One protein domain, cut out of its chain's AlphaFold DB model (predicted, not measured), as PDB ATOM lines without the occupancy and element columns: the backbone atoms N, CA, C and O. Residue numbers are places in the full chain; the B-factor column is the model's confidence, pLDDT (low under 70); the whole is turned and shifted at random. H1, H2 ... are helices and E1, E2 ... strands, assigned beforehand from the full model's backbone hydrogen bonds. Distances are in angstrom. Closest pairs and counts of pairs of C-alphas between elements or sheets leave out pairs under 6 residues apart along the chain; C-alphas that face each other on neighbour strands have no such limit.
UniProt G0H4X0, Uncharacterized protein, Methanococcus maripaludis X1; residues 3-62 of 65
ATOM      1  N   ILE A   3     105.123 242.168 174.363       78.94
ATOM      2  CA  ILE A   3     105.378 243.614 174.461       78.94
ATOM      3  C   ILE A   3     104.416 244.371 173.551       78.94
ATOM      4  O   ILE A   3     104.131 243.943 172.426       78.94
ATOM      5  N   ARG A   4     103.941 245.523 174.030       78.75
ATOM      6  CA  ARG A   4     103.157 246.492 173.261       78.75
ATOM      7  C   ARG A   4     103.882 247.839 173.258       78.75
ATOM      8  O   ARG A   4     104.128 248.399 174.318       78.75
ATOM      9  N   LYS A   5     104.200 248.365 172.074       82.94
ATOM     10  CA  LYS A   5     104.668 249.749 171.881       82.94
ATOM     11  C   LYS A   5     103.534 250.596 171.297       82.94
ATOM     12  O   LYS A   5     102.691 250.054 170.583       82.94
ATOM     13  N   LYS A   6     103.505 251.906 171.585       82.31
ATOM     14  CA  LYS A   6     102.431 252.824 171.134       82.31
ATOM     15  C   LYS A   6     102.244 252.822 169.610       82.31
ATOM     16  O   LYS A   6     101.116 252.865 169.144       82.31
ATOM     17  N   SER A   7     103.335 252.701 168.854       87.94
ATOM     18  CA  SER A   7     103.329 252.660 167.385       87.94
ATOM     19  C   SER A   7     102.966 251.294 166.786       87.94
ATOM     20  O   SER A   7     102.904 251.152 165.567       87.94
ATOM     21  N   TRP A   8     102.747 250.252 167.597       83.75
ATOM     22  CA  TRP A   8     102.487 248.906 167.089       83.75
ATOM     23  C   TRP A   8     100.995 248.607 166.979       83.75
ATOM     24  O   TRP A   8     100.260 248.649 167.963       83.75
ATOM     25  N   ARG A   9     100.576 248.160 165.789       84.81
ATOM     26  CA  ARG A   9      99.195 247.730 165.515       84.81
ATOM     27  C   ARG A   9      98.760 246.508 166.338       84.81
ATOM     28  O   ARG A   9      97.578 246.361 166.624       84.81
ATOM     29  N   LYS A  10      99.693 245.622 166.717       87.38
ATOM     30  CA  LYS A  10      99.437 244.422 167.540       87.38
ATOM     31  C   LYS A  10     100.589 244.176 168.530       87.38
ATOM     32  O   LYS A  10     101.738 244.458 168.180       87.38
ATOM     33  N   PRO A  11     100.322 243.623 169.731       85.38
ATOM     34  CA  PRO A  11     101.370 243.142 170.629       85.38
ATOM     35  C   PRO A  11     102.205 242.048 169.960       85.38
ATOM     36  O   PRO A  11     101.666 241.211 169.235       85.38
ATOM     37  N   ARG A  12     103.511 242.023 170.228       83.25
ATOM     38  CA  ARG A  12     104.433 241.031 169.656       83.25
ATOM     39  C   ARG A  12     105.024 240.158 170.756       83.25
ATOM     40  O   ARG A  12     105.247 240.630 171.873       83.25
ATOM     41  N   LYS A  13     105.262 238.875 170.454       80.00
ATOM     42  CA  LYS A  13     106.076 238.012 171.319       80.00
ATOM     43  C   LYS A  13     107.518 238.515 171.247       80.00
ATOM     44  O   LYS A  13     108.036 238.710 170.156       80.00
ATOM     45  N   MET A  14     108.129 238.721 172.405       75.75
ATOM     46  CA  MET A  14     109.557 238.959 172.539       75.75
ATOM     47  C   MET A  14     110.177 237.782 173.280       75.75
ATOM     48  O   MET A  14     109.639 237.321 174.304       75.75
ATOM     49  N   TYR A  15     111.287 237.314 172.728       80.44
ATOM     50  CA  TYR A  15     112.173 236.344 173.343       80.44
ATOM     51  C   TYR A  15     113.321 237.116 174.001       80.44
ATOM     52  O   TYR A  15     113.767 238.106 173.421       80.44
ATOM     53  N   PRO A  16     113.745 236.740 175.218       79.94
ATOM     54  CA  PRO A  16     114.958 237.297 175.796       79.94
ATOM     55  C   PRO A  16     116.135 236.966 174.875       79.94
ATOM     56  O   PRO A  16     116.265 235.831 174.417       79.94
ATOM     57  N   THR A  17     116.950 237.973 174.588       84.25
ATOM     58  CA  THR A  17     118.147 237.849 173.756       84.25
ATOM     59  C   THR A  17     119.353 238.069 174.648       84.25
ATOM     60  O   THR A  17     119.367 239.005 175.446       84.25
ATOM     61  N   PHE A  18     120.349 237.206 174.502       84.44
ATOM     62  CA  PHE A  18     121.611 237.295 175.218       84.44
ATOM     63  C   PHE A  18     122.718 237.484 174.183       84.44
ATOM     64  O   PHE A  18     122.714 236.802 173.160       84.44
ATOM     65  N   SER A  19     123.629 238.418 174.430       86.06
ATOM     66  CA  SER A  19     124.817 238.630 173.608       86.06
ATOM     67  C   SER A  19     126.051 238.149 174.361       86.06
ATOM     68  O   SER A  19     126.141 238.267 175.582       86.06
ATOM     69  N   GLY A  20     126.993 237.585 173.619       87.88
ATOM     70  CA  GLY A  20     128.253 237.078 174.139       87.88
ATOM     71  C   GLY A  20     129.244 236.902 172.999       87.88
ATOM     72  O   GLY A  20     128.871 236.972 171.828       87.88
ATOM     73  N   VAL A  21     130.505 236.678 173.349       87.94
ATOM     74  CA  VAL A  21     131.558 236.409 172.368       87.94
ATOM     75  C   VAL A  21     131.698 234.901 172.212       87.94
ATOM     76  O   VAL A  21     131.761 234.170 173.207       87.94
ATOM     77  N   ILE A  22     131.742 234.431 170.966       90.62
ATOM     78  CA  ILE A  22     132.053 233.033 170.673       90.62
ATOM     79  C   ILE A  22     133.550 232.828 170.926       90.62
ATOM     80  O   ILE A  22     134.390 233.481 170.313       90.62
ATOM     81  N   LYS A  23     133.885 231.928 171.850       91.25
ATOM     82  CA  LYS A  23     135.256 231.547 172.201       91.25
ATOM     83  C   LYS A  23     135.584 230.163 171.640       91.25
ATOM     84  O   LYS A  23     134.681 229.334 171.536       91.25
ATOM     85  N   PRO A  24     136.854 229.877 171.308       94.12
ATOM     86  CA  PRO A  24     137.248 228.544 170.871       94.12
ATOM     87  C   PRO A  24     137.063 227.515 171.996       94.12
ATOM     88  O   PRO A  24     137.352 227.786 173.163       94.12
ATOM     89  N   LEU A  25     136.607 226.321 171.629       94.56
ATOM     90  CA  LEU A  25     136.465 225.151 172.488       94.56
ATOM     91  C   LEU A  25     136.896 223.903 171.700       94.56
ATOM     92  O   LEU A  25     136.094 223.252 171.033       94.56
ATOM     93  N   GLY A  26     138.188 223.573 171.753       91.81
ATOM     94  CA  GLY A  26     138.757 222.500 170.933       91.81
ATOM     95  C   GLY A  26     138.619 222.810 169.439       91.81
ATOM     96  O   GLY A  26     139.085 223.851 168.988       91.81
ATOM     97  N   ASN A  27     137.952 221.923 168.693       94.19
ATOM     98  CA  ASN A  27     137.679 222.091 167.256       94.19
ATOM     99  C   ASN A  27     136.334 222.793 166.970       94.19
ATOM    100  O   ASN A  27     135.854 222.761 165.838       94.19
ATOM    101  N   SER A  28     135.687 223.372 167.983       92.00
ATOM    102  CA  SER A  28     134.425 224.105 167.848       92.00
ATOM    103  C   SER A  28     134.484 225.458 168.565       92.00
ATOM    104  O   SER A  28     135.514 225.845 169.116       92.00
ATOM    105  N   GLY A  29     133.384 226.210 168.520       90.88
ATOM    106  CA  GLY A  29     133.194 227.433 169.295       90.88
ATOM    107  C   GLY A  29     132.121 227.249 170.366       90.88
ATOM    108  O   GLY A  29     131.194 226.457 170.201       90.88
ATOM    109  N   THR A  30     132.225 228.004 171.454       90.69
ATOM    110  CA  THR A  30     131.208 228.096 172.504       90.69
ATOM    111  C   THR A  30     130.834 229.551 172.748       90.69
ATOM    112  O   THR A  30     131.697 230.426 172.727       90.69
ATOM    113  N   LEU A  31     129.551 229.827 172.971       89.31
ATOM    114  CA  LEU A  31     129.090 231.164 173.334       89.31
ATOM    115  C   LEU A  31     129.214 231.330 174.852       89.31
ATOM    116  O   LEU A  31     128.475 230.700 175.608       89.31
ATOM    117  N   ASP A  32     130.141 232.175 175.295       82.81
ATOM    118  CA  ASP A  32     130.344 232.445 176.720       82.81
ATOM    119  C   ASP A  32     129.335 233.491 177.210       82.81
ATOM    120  O   ASP A  32     129.519 234.697 177.027       82.81
ATOM    121  N   VAL A  33     128.220 233.020 177.774       85.94
ATOM    122  CA  VAL A  33     127.156 233.875 178.305       85.94
ATOM    123  C   VAL A  33     126.457 233.225 179.499       85.94
ATOM    124  O   VAL A  33     126.130 232.038 179.493       85.94
ATOM    125  N   SER A  34     126.192 234.016 180.543       86.50
ATOM    126  CA  SER A  34     125.437 233.551 181.709       86.50
ATOM    127  C   SER A  34     123.945 233.493 181.384       86.50
ATOM    128  O   SER A  34     123.269 234.522 181.335       86.50
ATOM    129  N   ILE A  35     123.424 232.281 181.197       86.62
ATOM    130  CA  ILE A  35     122.003 232.035 180.940       86.62
ATOM    131  C   ILE A  35     121.280 231.699 182.254       86.62
ATOM    132  O   ILE A  35     121.716 230.798 182.976       86.62
ATOM    133  N   PRO A  36     120.158 232.374 182.576       88.94
ATOM    134  CA  PRO A  36     119.343 232.025 183.736       88.94
ATOM    135  C   PRO A  36     118.900 230.551 183.730       88.94
ATOM    136  O   PRO A  36     118.570 229.992 182.677       88.94
ATOM    137  N   ARG A  37     118.886 229.909 184.909       90.56
ATOM    138  CA  ARG A  37     118.652 228.455 185.055       90.56
ATOM    139  C   ARG A  37     117.334 228.000 184.430       90.56
ATOM    140  O   ARG A  37     117.256 226.904 183.886       90.56
ATOM    141  N   GLU A  38     116.312 228.845 184.460       91.12
ATOM    142  CA  GLU A  38     114.995 228.589 183.883       91.12
ATOM    143  C   GLU A  38     114.988 228.451 182.351       91.12
ATOM    144  O   GLU A  38     113.962 228.063 181.781       91.12
ATOM    145  N   TYR A  39     116.089 228.776 181.666       87.88
ATOM    146  CA  TYR A  39     116.231 228.628 180.217       87.88
ATOM    147  C   TYR A  39     117.078 227.418 179.793       87.88
ATOM    148  O   TYR A  39     117.105 227.101 178.604       87.88
ATOM    149  N   ILE A  40     117.711 226.700 180.728       88.06
ATOM    150  CA  ILE A  40     118.516 225.507 180.426       88.06
ATOM    151  C   ILE A  40     117.637 224.417 179.787       88.06
ATOM    152  O   ILE A  40     116.534 224.136 180.256       88.06
ATOM    153  N   GLY A  41     118.124 223.814 178.697       89.19
ATOM    154  CA  GLY A  41     117.428 222.753 177.952       89.19
ATOM    155  C   GLY A  41     116.329 223.237 176.997       89.19
ATOM    156  O   GLY A  41     115.714 222.421 176.314       89.19
ATOM    157  N   LYS A  42     116.067 224.548 176.919       88.75
ATOM    158  CA  LYS A  42     115.125 225.117 175.945       88.75
ATOM    159  C   LYS A  42     115.810 225.383 174.606       88.75
ATOM    160  O   LYS A  42     117.004 225.657 174.550       88.75
ATOM    161  N   LEU A  43     115.025 225.355 173.528       87.44
ATOM    162  CA  LEU A  43     115.483 225.755 172.198       87.44
ATOM    163  C   LEU A  43     115.826 227.252 172.179       87.44
ATOM    164  O   LEU A  43     115.030 228.078 172.635       87.44
ATOM    165  N   ALA A  44     116.976 227.591 171.604       85.00
ATOM    166  CA  ALA A  44     117.440 228.960 171.423       85.00
ATOM    167  C   ALA A  44     117.930 229.179 169.985       85.00
ATOM    168  O   ALA A  44     118.366 228.242 169.319       85.00
ATOM    169  N   PHE A  45     117.860 230.427 169.525       84.75
ATOM    170  CA  PHE A  45     118.487 230.858 168.279       84.75
ATOM    171  C   PHE A  45     119.858 231.457 168.593       84.75
ATOM    172  O   PHE A  45     119.960 232.306 169.479       84.75
ATOM    173  N   LEU A  46     120.886 231.036 167.855       85.50
ATOM    174  CA  LEU A  46     122.183 231.702 167.826       85.50
ATOM    175  C   LEU A  46     122.203 232.631 166.611       85.50
ATOM    176  O   LEU A  46     122.011 232.178 165.484       85.50
ATOM    177  N   THR A  47     122.424 233.920 166.840       86.31
ATOM    178  CA  THR A  47     122.634 234.900 165.773       86.31
ATOM    179  C   THR A  47     124.085 235.342 165.833       86.31
ATOM    180  O   THR A  47     124.513 235.876 166.854       86.31
ATOM    181  N   VAL A  48     124.830 235.093 164.758       85.94
ATOM    182  CA  VAL A  48     126.179 235.635 164.586       85.94
ATOM    183  C   VAL A  48     126.023 237.070 164.098       85.94
ATOM    184  O   VAL A  48     125.317 237.309 163.121       85.94
ATOM    185  N   ILE A  49     126.607 238.009 164.838       83.69
ATOM    186  CA  ILE A  49     126.701 239.412 164.442       83.69
ATOM    187  C   ILE A  49     128.127 239.580 163.947       83.69
ATOM    188  O   ILE A  49     129.060 239.437 164.736       83.69
ATOM    189  N   ASP A  50     128.257 239.795 162.649       80.50
ATOM    190  CA  ASP A  50     129.525 239.972 161.964       80.50
ATOM    191  C   ASP A  50     129.427 241.260 161.147       80.50
ATOM    192  O   ASP A  50     128.389 241.499 160.525       80.50
ATOM    193  N   ASP A  51     130.476 242.077 161.191       70.25
ATOM    194  CA  ASP A  51     130.579 243.324 160.419       70.25
ATOM    195  C   ASP A  51     131.219 243.064 159.037       70.25
ATOM    196  O   ASP A  51     131.640 243.992 158.348       70.25
ATOM    197  N   ASP A  52     131.330 241.792 158.638       72.12
ATOM    198  CA  ASP A  52     131.894 241.370 157.360       72.12
ATOM    199  C   ASP A  52     131.025 241.819 156.168       72.12
ATOM    200  O   ASP A  52     129.908 241.328 155.942       72.12
ATOM    201  N   GLU A  53     131.574 242.739 155.366       65.06
ATOM    202  CA  GLU A  53     130.974 243.256 154.132       65.06
ATOM    203  C   GLU A  53     130.615 242.131 153.133       65.06
ATOM    204  O   GLU A  53     129.668 242.272 152.350       65.06
ATOM    205  N   GLU A  54     131.305 240.982 153.156       66.00
ATOM    206  CA  GLU A  54     131.001 239.845 152.279       66.00
ATOM    207  C   GLU A  54     129.686 239.151 152.652       66.00
ATOM    208  O   GLU A  54     128.934 238.708 151.769       66.00
ATOM    209  N   ILE A  55     129.364 239.087 153.947       64.94
ATOM    210  CA  ILE A  55     128.090 238.541 154.423       64.94
ATOM    211  C   ILE A  55     126.958 239.488 154.016       64.94
ATOM    212  O   ILE A  55     125.951 239.023 153.471       64.94
ATOM    213  N   GLU A  56     127.129 240.803 154.177       60.81
ATOM    214  CA  GLU A  56     126.155 241.790 153.692       60.81
ATOM    215  C   GLU A  56     125.924 241.672 152.177       60.81
ATOM    216  O   GLU A  56     124.777 241.638 151.709       60.81
ATOM    217  N   ALA A  57     126.996 241.516 151.394       63.94
ATOM    218  CA  ALA A  57     126.913 241.333 149.947       63.94
ATOM    219  C   ALA A  57     126.158 240.050 149.547       63.94
ATOM    220  O   ALA A  57     125.424 240.048 148.553       63.94
ATOM    221  N   CYS A  58     126.287 238.963 150.316       61.59
ATOM    222  CA  CYS A  58     125.543 237.719 150.092       61.59
ATOM    223  C   CYS A  58     124.026 237.879 150.287       61.59
ATOM    224  O   CYS A  58     123.243 237.224 149.590       61.59
ATOM    225  N   PHE A  59     123.594 238.743 151.210       60.94
ATOM    226  CA  PHE A  59     122.172 238.999 151.451       60.94
ATOM    227  C   PHE A  59     121.571 240.009 150.463       60.94
ATOM    228  O   PHE A  59     120.438 239.806 150.021       60.94
ATOM    229  N   ASN A  60     122.329 241.024 150.038       59.03
ATOM    230  CA  ASN A  60     121.844 242.064 149.120       59.03
ATOM    231  C   ASN A  60     121.678 241.593 147.659       59.03
ATOM    232  O   ASN A  60     120.849 242.132 146.931       59.03
ATOM    233  N   ARG A  61     122.375 240.533 147.221       56.34
ATOM    234  CA  ARG A  61     122.181 239.964 145.866       56.34
ATOM    235  C   ARG A  61     120.844 239.243 145.671       56.34
ATOM    236  O   ARG A  61     120.432 239.030 144.538       56.34
ATOM    237  N   LYS A  62     120.156 238.845 146.747       52.53
ATOM    238  CA  LYS A  62     118.853 238.156 146.659       52.53
ATOM    239  C   LYS A  62     117.661 239.100 146.485       52.53
ATOM    240  O   LYS A  62     116.560 238.625 146.233       52.53
TER     241      LYS A  62
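AT A GLANCE: This is residues 3 to 62 of the 65 residues of an uncharacterized protein of Methanococcus maripaludis X1 (UniProt G0H4X0). With little regular structure, the model is a small hairpin of two antiparallel strands, E1 and E2, with a long unnamed stretch on either side: residues 3 to 20 reach far away from it, and residues 33 to 52 loop out and lead to the helix H1, which sticks out. The printed part has 60 residues, 20 of them in named elements, in the order E1, E2, H1, class mixed. It is extended, radius of gyration of the C-alphas 16.3 A, and flat, spanning 46 by 41 by 16 A.

HOW THE PARTS SIT: E1, residues 21 to 25, and E2, residues 28 to 32, are antiparallel neighbours at 137 degrees. N 23 and O 30 are within hydrogen-bond range at 2.8 A. H1, residues 53 to 62, is apart from E1; 5 of its 6 O i to N i+4 pairs are within hydrogen-bond range.

IN THESE COORDINATES: E1 begins at C-alpha 21 (131.558, 236.409, 172.368) and is 12.3 A long; E2 is 12.8 A. H1, 15.1 A, ends at C-alpha 62 (118.853, 238.156, 146.659).

THE WHOLE: The farthest C-alphas, of Lys 6 and Gly 26, are 47.3 A apart. The printed part has no cut. The link E2 to H1 is long. Residues 53 to 62 have pLDDT under 70.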